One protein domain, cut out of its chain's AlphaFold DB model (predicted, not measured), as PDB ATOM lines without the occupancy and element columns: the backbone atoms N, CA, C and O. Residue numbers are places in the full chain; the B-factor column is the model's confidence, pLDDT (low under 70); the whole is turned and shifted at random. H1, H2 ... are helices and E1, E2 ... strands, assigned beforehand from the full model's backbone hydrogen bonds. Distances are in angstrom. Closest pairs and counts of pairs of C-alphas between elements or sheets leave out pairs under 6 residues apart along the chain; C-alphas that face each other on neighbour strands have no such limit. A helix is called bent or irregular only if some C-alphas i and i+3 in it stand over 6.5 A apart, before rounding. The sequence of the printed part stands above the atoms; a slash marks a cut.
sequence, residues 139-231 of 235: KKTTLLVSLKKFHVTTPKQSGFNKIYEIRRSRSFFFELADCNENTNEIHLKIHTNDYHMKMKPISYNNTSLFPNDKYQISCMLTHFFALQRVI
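What this domain is: This is residues 139 to 231 of the 235 residues of an uncharacterized protein of Rhizophagus irregularis (strain DAOM 197198w) (UniProt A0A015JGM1). A strongly twisted, curved sheet of four strands has a single helix, H1, packed on one face, while no named helix covers the other face. At one end of the long axis the long link between E1 and E2 extends the domain past the sheet, and residues 156 to 162 stick out there. The printed part has 93 residues, with four named strands and one named helix in the order E1 E2 E3 E4 H1; the sheet's order is E2 E3 E1 E4, mixed. The class is mixed, helices and strands, with 41 of the 93 residues in named elements. The whole is only just loose, close to compact, with a radius of gyration of the C-alphas of 15.1 A, and only just elongated, with spans of 47 by 31 by 20 A.

Where its parts are: Find C-alpha 141 at (-11.436, -44.247, -64.295); from there E1, residues 141 to 149, runs 25.8 A to C-alpha 149 at (-8.977, -35.275, -40.248). Look next at E3, residues 185 to 192, which is 22.1 A long. The edge strands are E2, residues 172 to 175, 9.9 A, and E4, residues 202 to 206, 12.6 A. H1, residues 213 to 227, runs 21.1 A and ends at C-alpha 227 at (-7.144, -25.445, -50.729).

How they stand to each other: Begin with the inner strands E3 and E1, which are parallel at 22 degrees; there N 148 and O 190 are 2.8 A apart, within hydrogen-bond range. On the other side of E3, E2 is its antiparallel neighbour at 157 degrees, and the two form a hairpin; look at N 191 and O 173, 2.8 A apart. On the other side of E1, E4 is antiparallel to it at 151 degrees, with N 145 and O 202 2.8 A apart. E2 and E4 are apart. From one edge of the sheet to the other the strands' lines turn by 38 degrees and the way across turns by 87 degrees. H1 is on the sheet, in two layers, a helix on one face of a sheet. At Met 220 its C-alpha is 6.5 A from that of Val 145 in E1 and 7.3 A from that of Leu 188 in E3, the closest C-alphas of each pair. In H1 every O i to N i+4 pair is within hydrogen-bond range.

The domain as a whole: The two C-alphas farthest apart, those of Lys 139 and Phe 160, are 49.0 A apart. The printed part has no cut. The link from E1 to E2, with 22 residues, is long; the other links are short. The mean pLDDT of the printed part is 78.6, and you will find it under 70 at residues 139 to 141, 152 to 160, 179 to 185 and 229 to 231 of this model.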
ATOM      1  N   LYS A 139     -14.887 -46.835 -69.816       58.09
ATOM      2  CA  LYS A 139     -14.952 -46.667 -68.368       58.09
ATOM      3  C   LYS A 139     -13.942 -45.593 -67.986       58.09
ATOM      4  O   LYS A 139     -12.745 -45.848 -67.899       58.09
ATOM      5  N   LYS A 140     -14.431 -44.365 -67.812       60.47
ATOM      6  CA  LYS A 140     -13.643 -43.267 -67.249       60.47
ATOM      7  C   LYS A 140     -13.231 -43.687 -65.841       60.47
ATOM      8  O   LYS A 140     -14.088 -43.765 -64.965       60.47
ATOM      9  N   THR A 141     -11.955 -43.992 -65.635       68.75
ATOM     10  CA  THR A 141     -11.436 -44.247 -64.295       68.75
ATOM     11  C   THR A 141     -11.280 -42.900 -63.598       68.75
ATOM     12  O   THR A 141     -10.669 -41.966 -64.119       68.75
ATOM     13  N   THR A 142     -11.912 -42.749 -62.440       79.00
ATOM     14  CA  THR A 142     -11.846 -41.512 -61.659       79.00
ATOM     15  C   THR A 142     -10.901 -41.688 -60.484       79.00
ATOM     16  O   THR A 142     -10.984 -42.671 -59.749       79.00
ATOM     17  N   LEU A 143     -10.013 -40.715 -60.300       82.62
ATOM     18  CA  LEU A 143      -9.119 -40.623 -59.153       82.62
ATOM     19  C   LEU A 143      -9.714 -39.627 -58.158       82.62
ATOM     20  O   LEU A 143      -9.727 -38.422 -58.416       82.62
ATOM     21  N   LEU A 144     -10.210 -40.116 -57.027       86.25
ATOM     22  CA  LEU A 144     -10.776 -39.268 -55.987       86.25
ATOM     23  C   LEU A 144      -9.675 -38.845 -55.014       86.25
ATOM     24  O   LEU A 144      -8.975 -39.688 -54.462       86.25
ATOM     25  N   VAL A 145      -9.553 -37.547 -54.758       86.62
ATOM     26  CA  VAL A 145      -8.706 -37.001 -53.695       86.62
ATOM     27  C   VAL A 145      -9.612 -36.461 -52.600       86.62
ATOM     28  O   VAL A 145     -10.479 -35.625 -52.854       86.62
ATOM     29  N   SER A 146      -9.415 -36.944 -51.379       88.75
ATOM     30  CA  SER A 146     -10.193 -36.542 -50.208       88.75
ATOM     31  C   SER A 146      -9.282 -36.103 -49.068       88.75
ATOM     32  O   SER A 146      -8.130 -36.531 -48.973       88.75
ATOM     33  N   LEU A 147      -9.799 -35.241 -48.195       89.31
ATOM     34  CA  LEU A 147      -9.125 -34.894 -46.950       89.31
ATOM     35  C   LEU A 147      -9.714 -35.716 -45.808       89.31
ATOM     36  O   LEU A 147     -10.926 -35.906 -45.724       89.31
ATOM     37  N   LYS A 148      -8.843 -36.168 -44.908       90.00
ATOM     38  CA  LYS A 148      -9.214 -36.890 -43.694       90.00
ATOM     39  C   LYS A 148      -8.636 -36.169 -42.486       90.00
ATOM     40  O   LYS A 148      -7.443 -35.901 -42.424       90.00
ATOM     41  N   LYS A 149      -9.473 -35.843 -41.507       89.69
ATOM     42  CA  LYS A 149      -8.977 -35.275 -40.248       89.69
ATOM     43  C   LYS A 149      -8.369 -36.385 -39.400       89.69
ATOM     44  O   LYS A 149      -8.946 -37.470 -39.312       89.69
ATOM     45  N   PHE A 150      -7.235 -36.114 -38.770       86.56
ATOM     46  CA  PHE A 150      -6.667 -36.993 -37.753       86.56
ATOM     47  C   PHE A 150      -6.410 -36.217 -36.464       86.56
ATOM     48  O   PHE A 150      -6.146 -35.016 -36.476       86.56
ATOM     49  N   HIS A 151      -6.486 -36.940 -35.353       73.25
ATOM     50  CA  HIS A 151      -6.168 -36.434 -34.029       73.25
ATOM     51  C   HIS A 151      -5.036 -37.275 -33.451       73.25
ATOM     52  O   HIS A 151      -5.087 -38.502 -33.530       73.25
ATOM     53  N   VAL A 152      -4.035 -36.632 -32.853       67.12
ATOM     54  CA  VAL A 152      -3.072 -37.344 -32.010       67.12
ATOM     55  C   VAL A 152      -3.604 -37.316 -30.590       67.12
ATOM     56  O   VAL A 152      -3.577 -36.288 -29.917       67.12
ATOM     57  N   THR A 153      -4.132 -38.459 -30.162       59.38
ATOM     58  CA  THR A 153      -4.643 -38.658 -28.811       59.38
ATOM     59  C   THR A 153      -3.487 -38.570 -27.822       59.38
ATOM     60  O   THR A 153      -2.685 -39.490 -27.691       59.38
ATOM     61  N   THR A 154      -3.456 -37.461 -27.091       58.06
ATOM     62  CA  THR A 154      -2.579 -37.139 -25.960       58.06
ATOM     63  C   THR A 154      -1.135 -36.716 -26.306       58.06
ATOM     64  O   THR A 154      -0.357 -37.504 -26.843       58.06
ATOM     65  N   PRO A 155      -0.703 -35.507 -25.884       57.38
ATOM     66  CA  PRO A 155       0.681 -35.045 -26.057       57.38
ATOM     67  C   PRO A 155       1.708 -35.904 -25.299       57.38
ATOM     68  O   PRO A 155       2.902 -35.820 -25.551       57.38
ATOM     69  N   LYS A 156       1.256 -36.771 -24.380       58.44
ATOM     70  CA  LYS A 156       2.130 -37.671 -23.615       58.44
ATOM     71  C   LYS A 156       2.687 -38.831 -24.450       58.44
ATOM     72  O   LYS A 156       3.723 -39.369 -24.075       58.44
ATOM     73  N   GLN A 157       2.033 -39.219 -25.551       60.56
ATOM     74  CA  GLN A 157       2.508 -40.308 -26.419       60.56
ATOM     75  C   GLN A 157       3.334 -39.832 -27.623       60.56
ATOM     76  O   GLN A 157       4.117 -40.615 -28.148       60.56
ATOM     77  N   SER A 158       3.226 -38.565 -28.042       58.22
ATOM     78  CA  SER A 158       4.020 -38.033 -29.167       58.22
ATOM     79  C   SER A 158       5.453 -37.635 -28.786       58.22
ATOM     80  O   SER A 158       6.208 -37.168 -29.640       58.22
ATOM     81  N   GLY A 159       5.830 -37.778 -27.510       65.75
ATOM     82  CA  GLY A 159       7.075 -37.225 -26.975       65.75
ATOM     83  C   GLY A 159       7.114 -35.697 -27.093       65.75
ATOM     84  O   GLY A 159       6.079 -35.039 -27.183       65.75
ATOM     85  N   PHE A 160       8.312 -35.113 -27.148       68.44
ATOM     86  CA  PHE A 160       8.494 -33.667 -27.342       68.44
ATOM     87  C   PHE A 160       8.138 -33.175 -28.758       68.44
ATOM     88  O   PHE A 160       8.272 -31.985 -29.048       68.44
ATOM     89  N   ASN A 161       7.680 -34.060 -29.651       70.19
ATOM     90  CA  ASN A 161       7.352 -33.695 -31.019       70.19
ATOM     91  C   ASN A 161       6.009 -32.950 -31.095       70.19
ATOM     92  O   ASN A 161       4.935 -33.535 -30.952       70.19
ATOM     93  N   LYS A 162       6.088 -31.645 -31.369       74.81
ATOM     94  CA  LYS A 162       4.940 -30.732 -31.446       74.81
ATOM     95  C   LYS A 162       4.326 -30.615 -32.845       74.81
ATOM     96  O   LYS A 162       3.356 -29.880 -33.004       74.81
ATOM     97  N   ILE A 163       4.818 -31.333 -33.866       77.00
ATOM     98  CA  ILE A 163       4.276 -31.215 -35.240       77.00
ATOM     99  C   ILE A 163       2.808 -31.649 -35.340       77.00
ATOM    100  O   ILE A 163       2.088 -31.220 -36.239       77.00
ATOM    101  N   TYR A 164       2.354 -32.485 -34.410       75.75
ATOM    102  CA  TYR A 164       0.985 -32.983 -34.370       75.75
ATOM    103  C   TYR A 164       0.024 -32.065 -33.602       75.75
ATOM    104  O   TYR A 164      -1.194 -32.208 -33.728       75.75
ATOM    105  N   GLU A 165       0.548 -31.112 -32.827       76.12
ATOM    106  CA  GLU A 165      -0.243 -30.187 -32.022       76.12
ATOM    107  C   GLU A 165      -0.899 -29.134 -32.924       76.12
ATOM    108  O   GLU A 165      -0.238 -28.208 -33.392       76.12
ATOM    109  N   ILE A 166      -2.213 -29.253 -33.141       74.69
ATOM    110  CA  ILE A 166      -2.996 -28.368 -34.027       74.69
ATOM    111  C   ILE A 166      -2.795 -26.872 -33.742       74.69
ATOM    112  O   ILE A 166      -2.806 -26.059 -34.665       74.69
ATOM    113  N   ARG A 167      -2.599 -26.498 -32.470       76.31
ATOM    114  CA  ARG A 167      -2.410 -25.100 -32.055       76.31
ATOM    115  C   ARG A 167      -1.069 -24.522 -32.505       76.31
ATOM    116  O   ARG A 167      -0.976 -23.316 -32.693       76.31
ATOM    117  N   ARG A 168      -0.043 -25.364 -32.673       76.25
ATOM    118  CA  ARG A 168       1.320 -24.938 -33.025       76.25
ATOM    119  C   ARG A 168       1.696 -25.236 -34.467       76.25
ATOM    120  O   ARG A 168       2.490 -24.500 -35.041       76.25
ATOM    121  N   SER A 169       1.161 -26.308 -35.048       81.19
ATOM    122  CA  SER A 169       1.516 -26.749 -36.393       81.19
ATOM    123  C   SER A 169       0.326 -27.345 -37.136       81.19
ATOM    124  O   SER A 169      -0.522 -28.034 -36.565       81.19
ATOM    125  N   ARG A 170       0.309 -27.115 -38.451       85.50
ATOM    126  CA  ARG A 170      -0.608 -27.759 -39.391       85.50
ATOM    127  C   ARG A 170       0.169 -28.796 -40.189       85.50
ATOM    128  O   ARG A 170       0.974 -28.449 -41.050       85.50
ATOM    129  N   SER A 171      -0.087 -30.061 -39.897       86.94
ATOM    130  CA  SER A 171       0.542 -31.211 -40.533       86.94
ATOM    131  C   SER A 171      -0.368 -31.820 -41.590       86.94
ATOM    132  O   SER A 171      -1.584 -31.918 -41.400       86.94
ATOM    133  N   PHE A 172       0.244 -32.250 -42.693       90.12
ATOM    134  CA  PHE A 172      -0.425 -32.911 -43.808       90.12
ATOM    135  C   PHE A 172       0.332 -34.187 -44.186       90.12
ATOM    136  O   PHE A 172       1.527 -34.127 -44.466       90.12
ATOM    137  N   PHE A 173      -0.358 -35.327 -44.216       90.75
ATOM    138  CA  PHE A 173       0.210 -36.607 -44.645       90.75
ATOM    139  C   PHE A 173      -0.510 -37.124 -45.883       90.75
ATOM    140  O   PHE A 173      -1.735 -37.080 -45.957       90.75
ATOM    141  N   PHE A 174       0.252 -37.626 -46.847       92.25
ATOM    142  CA  PHE A 174      -0.255 -38.078 -48.136       92.25
ATOM    143  C   PHE A 174      -0.279 -39.610 -48.148       92.25
ATOM    144  O   PHE A 174       0.769 -40.245 -48.118       92.25
ATOM    145  N   GLU A 175      -1.474 -40.197 -48.159       92.50
ATOM    146  CA  GLU A 175      -1.701 -41.632 -48.354       92.50
ATOM    147  C   GLU A 175      -1.964 -41.882 -49.842       92.50
ATOM    148  O   GLU A 175      -2.979 -41.428 -50.389       92.50
ATOM    149  N   LEU A 176      -1.018 -42.567 -50.488       88.94
ATOM    150  CA  LEU A 176      -1.151 -43.038 -51.864       88.94
ATOM    151  C   LEU A 176      -2.095 -44.240 -51.916       88.94
ATOM    152  O   LEU A 176      -2.300 -44.927 -50.916       88.94
ATOM    153  N   ALA A 177      -2.690 -44.478 -53.081       83.75
ATOM    154  CA  ALA A 177      -3.533 -45.642 -53.272       83.75
ATOM    155  C   ALA A 177      -2.676 -46.885 -53.508       83.75
ATOM    156  O   ALA A 177      -1.849 -46.917 -54.422       83.75
ATOM    157  N   ASP A 178      -2.938 -47.920 -52.714       74.62
ATOM    158  CA  ASP A 178      -2.356 -49.236 -52.928       74.62
ATOM    159  C   ASP A 178      -2.939 -49.891 -54.186       74.62
ATOM    160  O   ASP A 178      -4.112 -49.719 -54.534       74.62
ATOM    161  N   CYS A 179      -2.109 -50.690 -54.853       59.94
ATOM    162  CA  CYS A 179      -2.508 -51.536 -55.970       59.94
ATOM    163  C   CYS A 179      -3.354 -52.705 -55.443       59.94
ATOM    164  O   CYS A 179      -2.865 -53.822 -55.310       59.94
ATOM    165  N   ASN A 180      -4.605 -52.451 -55.056       57.25
ATOM    166  CA  ASN A 180      -5.536 -53.525 -54.731       57.25
ATOM    167  C   ASN A 180      -6.445 -53.771 -55.938       57.25
ATOM    168  O   ASN A 180      -7.159 -52.882 -56.397       57.25
ATOM    169  N   GLU A 181      -6.370 -54.982 -56.485       54.12
ATOM    170  CA  GLU A 181      -6.652 -55.277 -57.897       54.12
ATOM    171  C   GLU A 181      -8.131 -55.231 -58.324       54.12
ATOM    172  O   GLU A 181      -8.440 -55.534 -59.472       54.12
ATOM    173  N   ASN A 182      -9.069 -54.822 -57.464       56.66
ATOM    174  CA  ASN A 182     -10.501 -55.056 -57.714       56.66
ATOM    175  C   ASN A 182     -11.418 -53.835 -57.542       56.66
ATOM    176  O   ASN A 182     -12.638 -53.970 -57.661       56.66
ATOM    177  N   THR A 183     -10.878 -52.642 -57.282       58.56
ATOM    178  CA  THR A 183     -11.674 -51.409 -57.191       58.56
ATOM    179  C   THR A 183     -11.376 -50.495 -58.372       58.56
ATOM    180  O   THR A 183     -10.264 -50.003 -58.518       58.56
ATOM    181  N   ASN A 184     -12.390 -50.223 -59.202       64.12
ATOM    182  CA  ASN A 184     -12.291 -49.249 -60.302       64.12
ATOM    183  C   ASN A 184     -12.140 -47.795 -59.803       64.12
ATOM    184  O   ASN A 184     -11.933 -46.884 -60.605       64.12
ATOM    185  N   GLU A 185     -12.274 -47.579 -58.493       69.12
ATOM    186  CA  GLU A 185     -12.183 -46.282 -57.834       69.12
ATOM    187  C   GLU A 185     -10.911 -46.217 -56.993       69.12
ATOM    188  O   GLU A 185     -10.698 -47.011 -56.076       69.12
ATOM    189  N   ILE A 186     -10.056 -45.254 -57.328       80.31
ATOM    190  CA  ILE A 186      -8.764 -45.048 -56.679       80.31
ATOM    191  C   ILE A 186      -8.907 -43.831 -55.783       80.31
ATOM    192  O   ILE A 186      -9.178 -42.728 -56.265       80.31
ATOM    193  N   HIS A 187      -8.765 -44.036 -54.476       85.50
ATOM    194  CA  HIS A 187      -8.996 -43.003 -53.471       85.50
ATOM    195  C   HIS A 187      -7.684 -42.601 -52.798       85.50
ATOM    196  O   HIS A 187      -7.119 -43.361 -52.016       85.50
ATOM    197  N   LEU A 188      -7.240 -41.374 -53.063       89.19
ATOM    198  CA  LEU A 188      -6.110 -40.734 -52.397       89.19
ATOM    199  C   LEU A 188      -6.602 -39.966 -51.170       89.19
ATOM    200  O   LEU A 188      -7.639 -39.287 -51.223       89.19
ATOM    201  N   LYS A 189      -5.852 -40.036 -50.066       91.12
ATOM    202  CA  LYS A 189      -6.225 -39.355 -48.816       91.12
ATOM    203  C   LYS A 189      -5.121 -38.425 -48.345       91.12
ATOM    204  O   LYS A 189      -3.972 -38.825 -48.194       91.12
ATOM    205  N   ILE A 190      -5.486 -37.179 -48.072       91.75
ATOM    206  CA  ILE A 190      -4.621 -36.215 -47.396       91.75
ATOM    207  C   ILE A 190      -5.088 -36.118 -45.947       91.75
ATOM    208  O   ILE A 190      -6.161 -35.582 -45.665       91.75
ATOM    209  N   HIS A 191      -4.295 -36.641 -45.021       90.69
ATOM    210  CA  HIS A 191      -4.570 -36.529 -43.596       90.69
ATOM    211  C   HIS A 191      -4.143 -35.158 -43.100       90.69
ATOM    212  O   HIS A 191      -3.025 -34.741 -43.378       90.69
ATOM    213  N   THR A 192      -4.988 -34.467 -42.344       90.06
ATOM    214  CA  THR A 192      -4.639 -33.185 -41.729       90.06
ATOM    215  C   THR A 192      -5.086 -33.099 -40.278       90.06
ATOM    216  O   THR A 192      -6.139 -33.622 -39.915       90.06
ATOM    217  N   ASN A 193      -4.287 -32.430 -39.449       87.12
ATOM    218  CA  ASN A 193      -4.695 -32.040 -38.102       87.12
ATOM    219  C   ASN A 193      -5.407 -30.675 -38.088       87.12
ATOM    220  O   ASN A 193      -5.838 -30.248 -37.025       87.12
ATOM    221  N   ASP A 194      -5.548 -29.985 -39.228       86.56
ATOM    222  CA  ASP A 194      -6.280 -28.720 -39.332       86.56
ATOM    223  C   ASP A 194      -7.787 -28.980 -39.488       86.56
ATOM    224  O   ASP A 194      -8.278 -29.430 -40.529       86.56
ATOM    225  N   TYR A 195      -8.555 -28.670 -38.444       82.31
ATOM    226  CA  TYR A 195     -10.002 -28.884 -38.441       82.31
ATOM    227  C   TYR A 195     -10.782 -27.779 -39.153       82.31
ATOM    228  O   TYR A 195     -11.941 -28.008 -39.513       82.31
ATOM    229  N   HIS A 196     -10.169 -26.620 -39.390       81.12
ATOM    230  CA  HIS A 196     -10.767 -25.539 -40.168       81.12
ATOM    231  C   HIS A 196     -10.619 -25.773 -41.677       81.12
ATOM    232  O   HIS A 196     -11.266 -25.095 -42.483       81.12
ATOM    233  N   MET A 197      -9.801 -26.752 -42.074       83.50
ATOM    234  CA  MET A 197      -9.626 -27.137 -43.466       83.50
ATOM    235  C   MET A 197     -10.921 -27.711 -44.053       83.50
ATOM    236  O   MET A 197     -11.597 -28.558 -43.458       83.50
ATOM    237  N   LYS A 198     -11.270 -27.250 -45.258       80.62
ATOM    238  CA  LYS A 198     -12.467 -27.706 -45.974       80.62
ATOM    239  C   LYS A 198     -12.251 -29.115 -46.516       80.62
ATOM    240  O   LYS A 198     -11.257 -29.371 -47.181       80.62
ATOM    241  N   MET A 199     -13.226 -29.992 -46.295       78.88
ATOM    242  CA  MET A 199     -13.139 -31.429 -46.596       78.88
ATOM    243  C   MET A 199     -13.789 -31.814 -47.933       78.88
ATOM    244  O   MET A 199     -14.211 -32.952 -48.099       78.88
ATOM    245  N   LYS A 200     -13.931 -30.881 -48.884       82.88
ATOM    246  CA  LYS A 200     -14.602 -31.193 -50.157       82.88
ATOM    247  C   LYS A 200     -13.700 -32.086 -51.019       82.88
ATOM    248  O   LYS A 200     -12.651 -31.594 -51.440       82.88
ATOM    249  N   PRO A 201     -14.092 -33.342 -51.300       83.50
ATOM    250  CA  PRO A 201     -13.313 -34.203 -52.174       83.50
ATOM    251  C   PRO A 201     -13.370 -33.691 -53.617       83.50
ATOM    252  O   PRO A 201     -14.338 -33.041 -54.024       83.50
ATOM    253  N   ILE A 202     -12.328 -33.975 -54.394       85.56
ATOM    254  CA  ILE A 202     -12.245 -33.638 -55.819       85.56
ATOM    255  C   ILE A 202     -11.909 -34.894 -56.611       85.56
ATOM    256  O   ILE A 202     -11.034 -35.665 -56.229       85.56
ATOM    257  N   SER A 203     -12.607 -35.078 -57.728       86.31
ATOM    258  CA  SER A 203     -12.349 -36.154 -58.679       86.31
ATOM    259  C   SER A 203     -11.520 -35.636 -59.854       86.31
ATOM    260  O   SER A 203     -11.823 -34.585 -60.425       86.31
ATOM    261  N   TYR A 204     -10.480 -36.382 -60.214       84.19
ATOM    262  CA  TYR A 204      -9.644 -36.153 -61.385       84.19
ATOM    263  C   TYR A 204      -9.902 -37.251 -62.415       84.19
ATOM    264  O   TYR A 204      -9.971 -38.435 -62.081       84.19
ATOM    265  N   ASN A 205     -10.031 -36.858 -63.682       81.38
ATOM    266  CA  ASN A 205     -10.141 -37.820 -64.774       81.38
ATOM    267  C   ASN A 205      -8.798 -38.517 -64.969       81.38
ATOM    268  O   ASN A 205      -7.782 -37.851 -65.177       81.38
ATOM    269  N   ASN A 206      -8.817 -39.842 -64.954       76.56
ATOM    270  CA  ASN A 206      -7.670 -40.677 -65.245       76.56
ATOM    271  C   ASN A 206      -7.987 -41.567 -66.456       76.56
ATOM    272  O   ASN A 206      -9.142 -41.869 -66.759       76.56
ATOM    273  N   THR A 207      -6.949 -41.933 -67.194       73.62
ATOM    274  CA  THR A 207      -7.017 -42.897 -68.299       73.62
ATOM    275  C   THR A 207      -6.423 -44.247 -67.910       73.62
ATOM    276  O   THR A 207      -6.655 -45.237 -68.599       73.62
ATOM    277  N   SER A 208      -5.659 -44.294 -66.815       72.50
ATOM    278  CA  SER A 208      -5.069 -45.513 -66.278       72.50
ATOM    279  C   SER A 208      -5.974 -46.148 -65.228       72.50
ATOM    280  O   SER A 208      -6.640 -45.458 -64.453       72.50
ATOM    281  N   LEU A 209      -5.943 -47.477 -65.178       70.94
ATOM    282  CA  LEU A 209      -6.548 -48.265 -64.108       70.94
ATOM    283  C   LEU A 209      -5.721 -48.183 -62.814       70.94
ATOM    284  O   LEU A 209      -6.284 -48.268 -61.734       70.94
ATOM    285  N   PHE A 210      -4.413 -47.922 -62.932       74.12
ATOM    286  CA  PHE A 210      -3.511 -47.636 -61.815       74.12
ATOM    287  C   PHE A 210      -2.581 -46.467 -62.181       74.12
ATOM    288  O   PHE A 210      -1.679 -46.621 -63.013       74.12
ATOM    289  N   PRO A 211      -2.810 -45.253 -61.654       80.06
ATOM    290  CA  PRO A 211      -1.910 -44.135 -61.859       80.06
ATOM    291  C   PRO A 211      -0.587 -44.395 -61.149       80.06
ATOM    292  O   PRO A 211      -0.569 -44.873 -60.018       80.06
ATOM    293  N   ASN A 212       0.515 -44.015 -61.791       86.31
ATOM    294  CA  ASN A 212       1.821 -44.058 -61.144       86.31
ATOM    295  C   ASN A 212       1.876 -43.114 -59.928       86.31
ATOM    296  O   ASN A 212       1.157 -42.111 -59.870       86.31
ATOM    297  N   ASP A 213       2.773 -43.405 -58.986       87.62
ATOM    298  CA  ASP A 213       2.926 -42.630 -57.748       87.62
ATOM    299  C   ASP A 213       3.179 -41.147 -58.030       87.62
ATOM    300  O   ASP A 213       2.619 -40.274 -57.373       87.62
ATOM    301  N   LYS A 214       3.958 -40.840 -59.075       90.56
ATOM    302  CA  LYS A 214       4.247 -39.460 -59.489       90.56
ATOM    303  C   LYS A 214       2.970 -38.683 -59.830       90.56
ATOM    304  O   LYS A 214       2.822 -37.531 -59.429       90.56
ATOM    305  N   TYR A 215       2.051 -39.298 -60.564       89.12
ATOM    306  CA  TYR A 215       0.774 -38.708 -60.941       89.12
ATOM    307  C   TYR A 215      -0.143 -38.579 -59.727       89.12
ATOM    308  O   TYR A 215      -0.740 -37.522 -59.536       89.12
ATOM    309  N   GLN A 216      -0.195 -39.601 -58.867       89.50
ATOM    310  CA  GLN A 216      -0.954 -39.539 -57.616       89.50
ATOM    311  C   GLN A 216      -0.489 -38.364 -56.742       89.50
ATOM    312  O   GLN A 216      -1.301 -37.517 -56.365       89.50
ATOM    313  N   ILE A 217       0.824 -38.241 -56.516       90.69
ATOM    314  CA  ILE A 217       1.433 -37.129 -55.774       90.69
ATOM    315  C   ILE A 217       1.097 -35.790 -56.442       90.69
ATOM    316  O   ILE A 217       0.679 -34.854 -55.763       90.69
ATOM    317  N   SER A 218       1.219 -35.695 -57.769       91.62
ATOM    318  CA  SER A 218       0.885 -34.479 -58.520       91.62
ATOM    319  C   SER A 218      -0.570 -34.047 -58.305       91.62
ATOM    320  O   SER A 218      -0.837 -32.869 -58.050       91.62
ATOM    321  N   CYS A 219      -1.522 -34.981 -58.372       89.38
ATOM    322  CA  CYS A 219      -2.937 -34.708 -58.116       89.38
ATOM    323  C   CYS A 219      -3.177 -34.260 -56.670       89.38
ATOM    324  O   CYS A 219      -3.889 -33.279 -56.446       89.38
ATOM    325  N   MET A 220      -2.549 -34.915 -55.691       91.25
ATOM    326  CA  MET A 220      -2.701 -34.544 -54.283       91.25
ATOM    327  C   MET A 220      -2.096 -33.175 -53.973       91.25
ATOM    328  O   MET A 220      -2.724 -32.390 -53.268       91.25
ATOM    329  N   LEU A 221      -0.921 -32.848 -54.519       91.75
ATOM    330  CA  LEU A 221      -0.310 -31.523 -54.371       91.75
ATOM    331  C   LEU A 221      -1.172 -30.442 -55.021       91.75
ATOM    332  O   LEU A 221      -1.409 -29.397 -54.420       91.75
ATOM    333  N   THR A 222      -1.701 -30.710 -56.217       90.31
ATOM    334  CA  THR A 222      -2.626 -29.794 -56.898       90.31
ATOM    335  C   THR A 222      -3.851 -29.518 -56.027       90.31
ATOM    336  O   THR A 222      -4.230 -28.363 -55.833       90.31
ATOM    337  N   HIS A 223      -4.449 -30.568 -55.459       89.12
ATOM    338  CA  HIS A 223      -5.587 -30.436 -54.556       89.12
ATOM    339  C   HIS A 223      -5.218 -29.666 -53.278       89.12
ATOM    340  O   HIS A 223      -5.929 -28.744 -52.880       89.12
ATOM    341  N   PHE A 224      -4.074 -29.989 -52.674       89.62
ATOM    342  CA  PHE A 224      -3.557 -29.333 -51.479       89.62
ATOM    343  C   PHE A 224      -3.368 -27.825 -51.687       89.62
ATOM    344  O   PHE A 224      -3.946 -27.029 -50.945       89.62
ATOM    345  N   PHE A 225      -2.630 -27.410 -52.718       87.06
ATOM    346  CA  PHE A 225      -2.382 -25.992 -52.990       87.06
ATOM    347  C   PHE A 225      -3.645 -25.243 -53.413       87.06
ATOM    348  O   PHE A 225      -3.797 -24.075 -53.063       87.06
ATOM    349  N   ALA A 226      -4.594 -25.903 -54.083       83.50
ATOM    350  CA  ALA A 226      -5.890 -25.299 -54.377       83.50
ATOM    351  C   ALA A 226      -6.670 -24.949 -53.097       83.50
ATOM    352  O   ALA A 226      -7.410 -23.963 -53.082       83.50
ATOM    353  N   LEU A 227      -6.510 -25.722 -52.020       81.25
ATOM    354  CA  LEU A 227      -7.144 -25.445 -50.729       81.25
ATOM    355  C   LEU A 227      -6.418 -24.353 -49.929       81.25
ATOM    356  O   LEU A 227      -7.067 -23.651 -49.148       81.25
ATOM    357  N   GLN A 228      -5.114 -24.156 -50.147       77.94
ATOM    358  CA  GLN A 228      -4.355 -23.091 -49.494       77.94
ATOM    359  C   GLN A 228      -4.788 -21.716 -50.024       77.94
ATOM    360  O   GLN A 228      -4.722 -21.424 -51.216       77.94
ATOM    361  N   ARG A 229      -5.226 -20.831 -49.123       65.12
ATOM    362  CA  ARG A 229      -5.594 -19.439 -49.465       65.12
ATOM    363  C   ARG A 229      -4.382 -18.508 -49.579       65.12
ATOM    364  O   ARG A 229      -4.557 -17.353 -49.942       65.12
ATOM    365  N   VAL A 230      -3.189 -19.008 -49.250       60.91
ATOM    366  CA  VAL A 230      -1.941 -18.231 -49.164       60.91
ATOM    367  C   VAL A 230      -1.366 -17.915 -50.546       60.91
ATOM    368  O   VAL A 230      -0.702 -16.898 -50.707       60.91
ATOM    369  N   ILE A 231      -1.655 -18.736 -51.559       59.09
ATOM    370  CA  ILE A 231      -1.206 -18.465 -52.927       59.09
ATOM    371  C   ILE A 231      -2.271 -17.601 -53.621       59.09
ATOM    372  O   ILE A 231      -3.410 -18.058 -53.787       59.09
TER     373      ILE A 231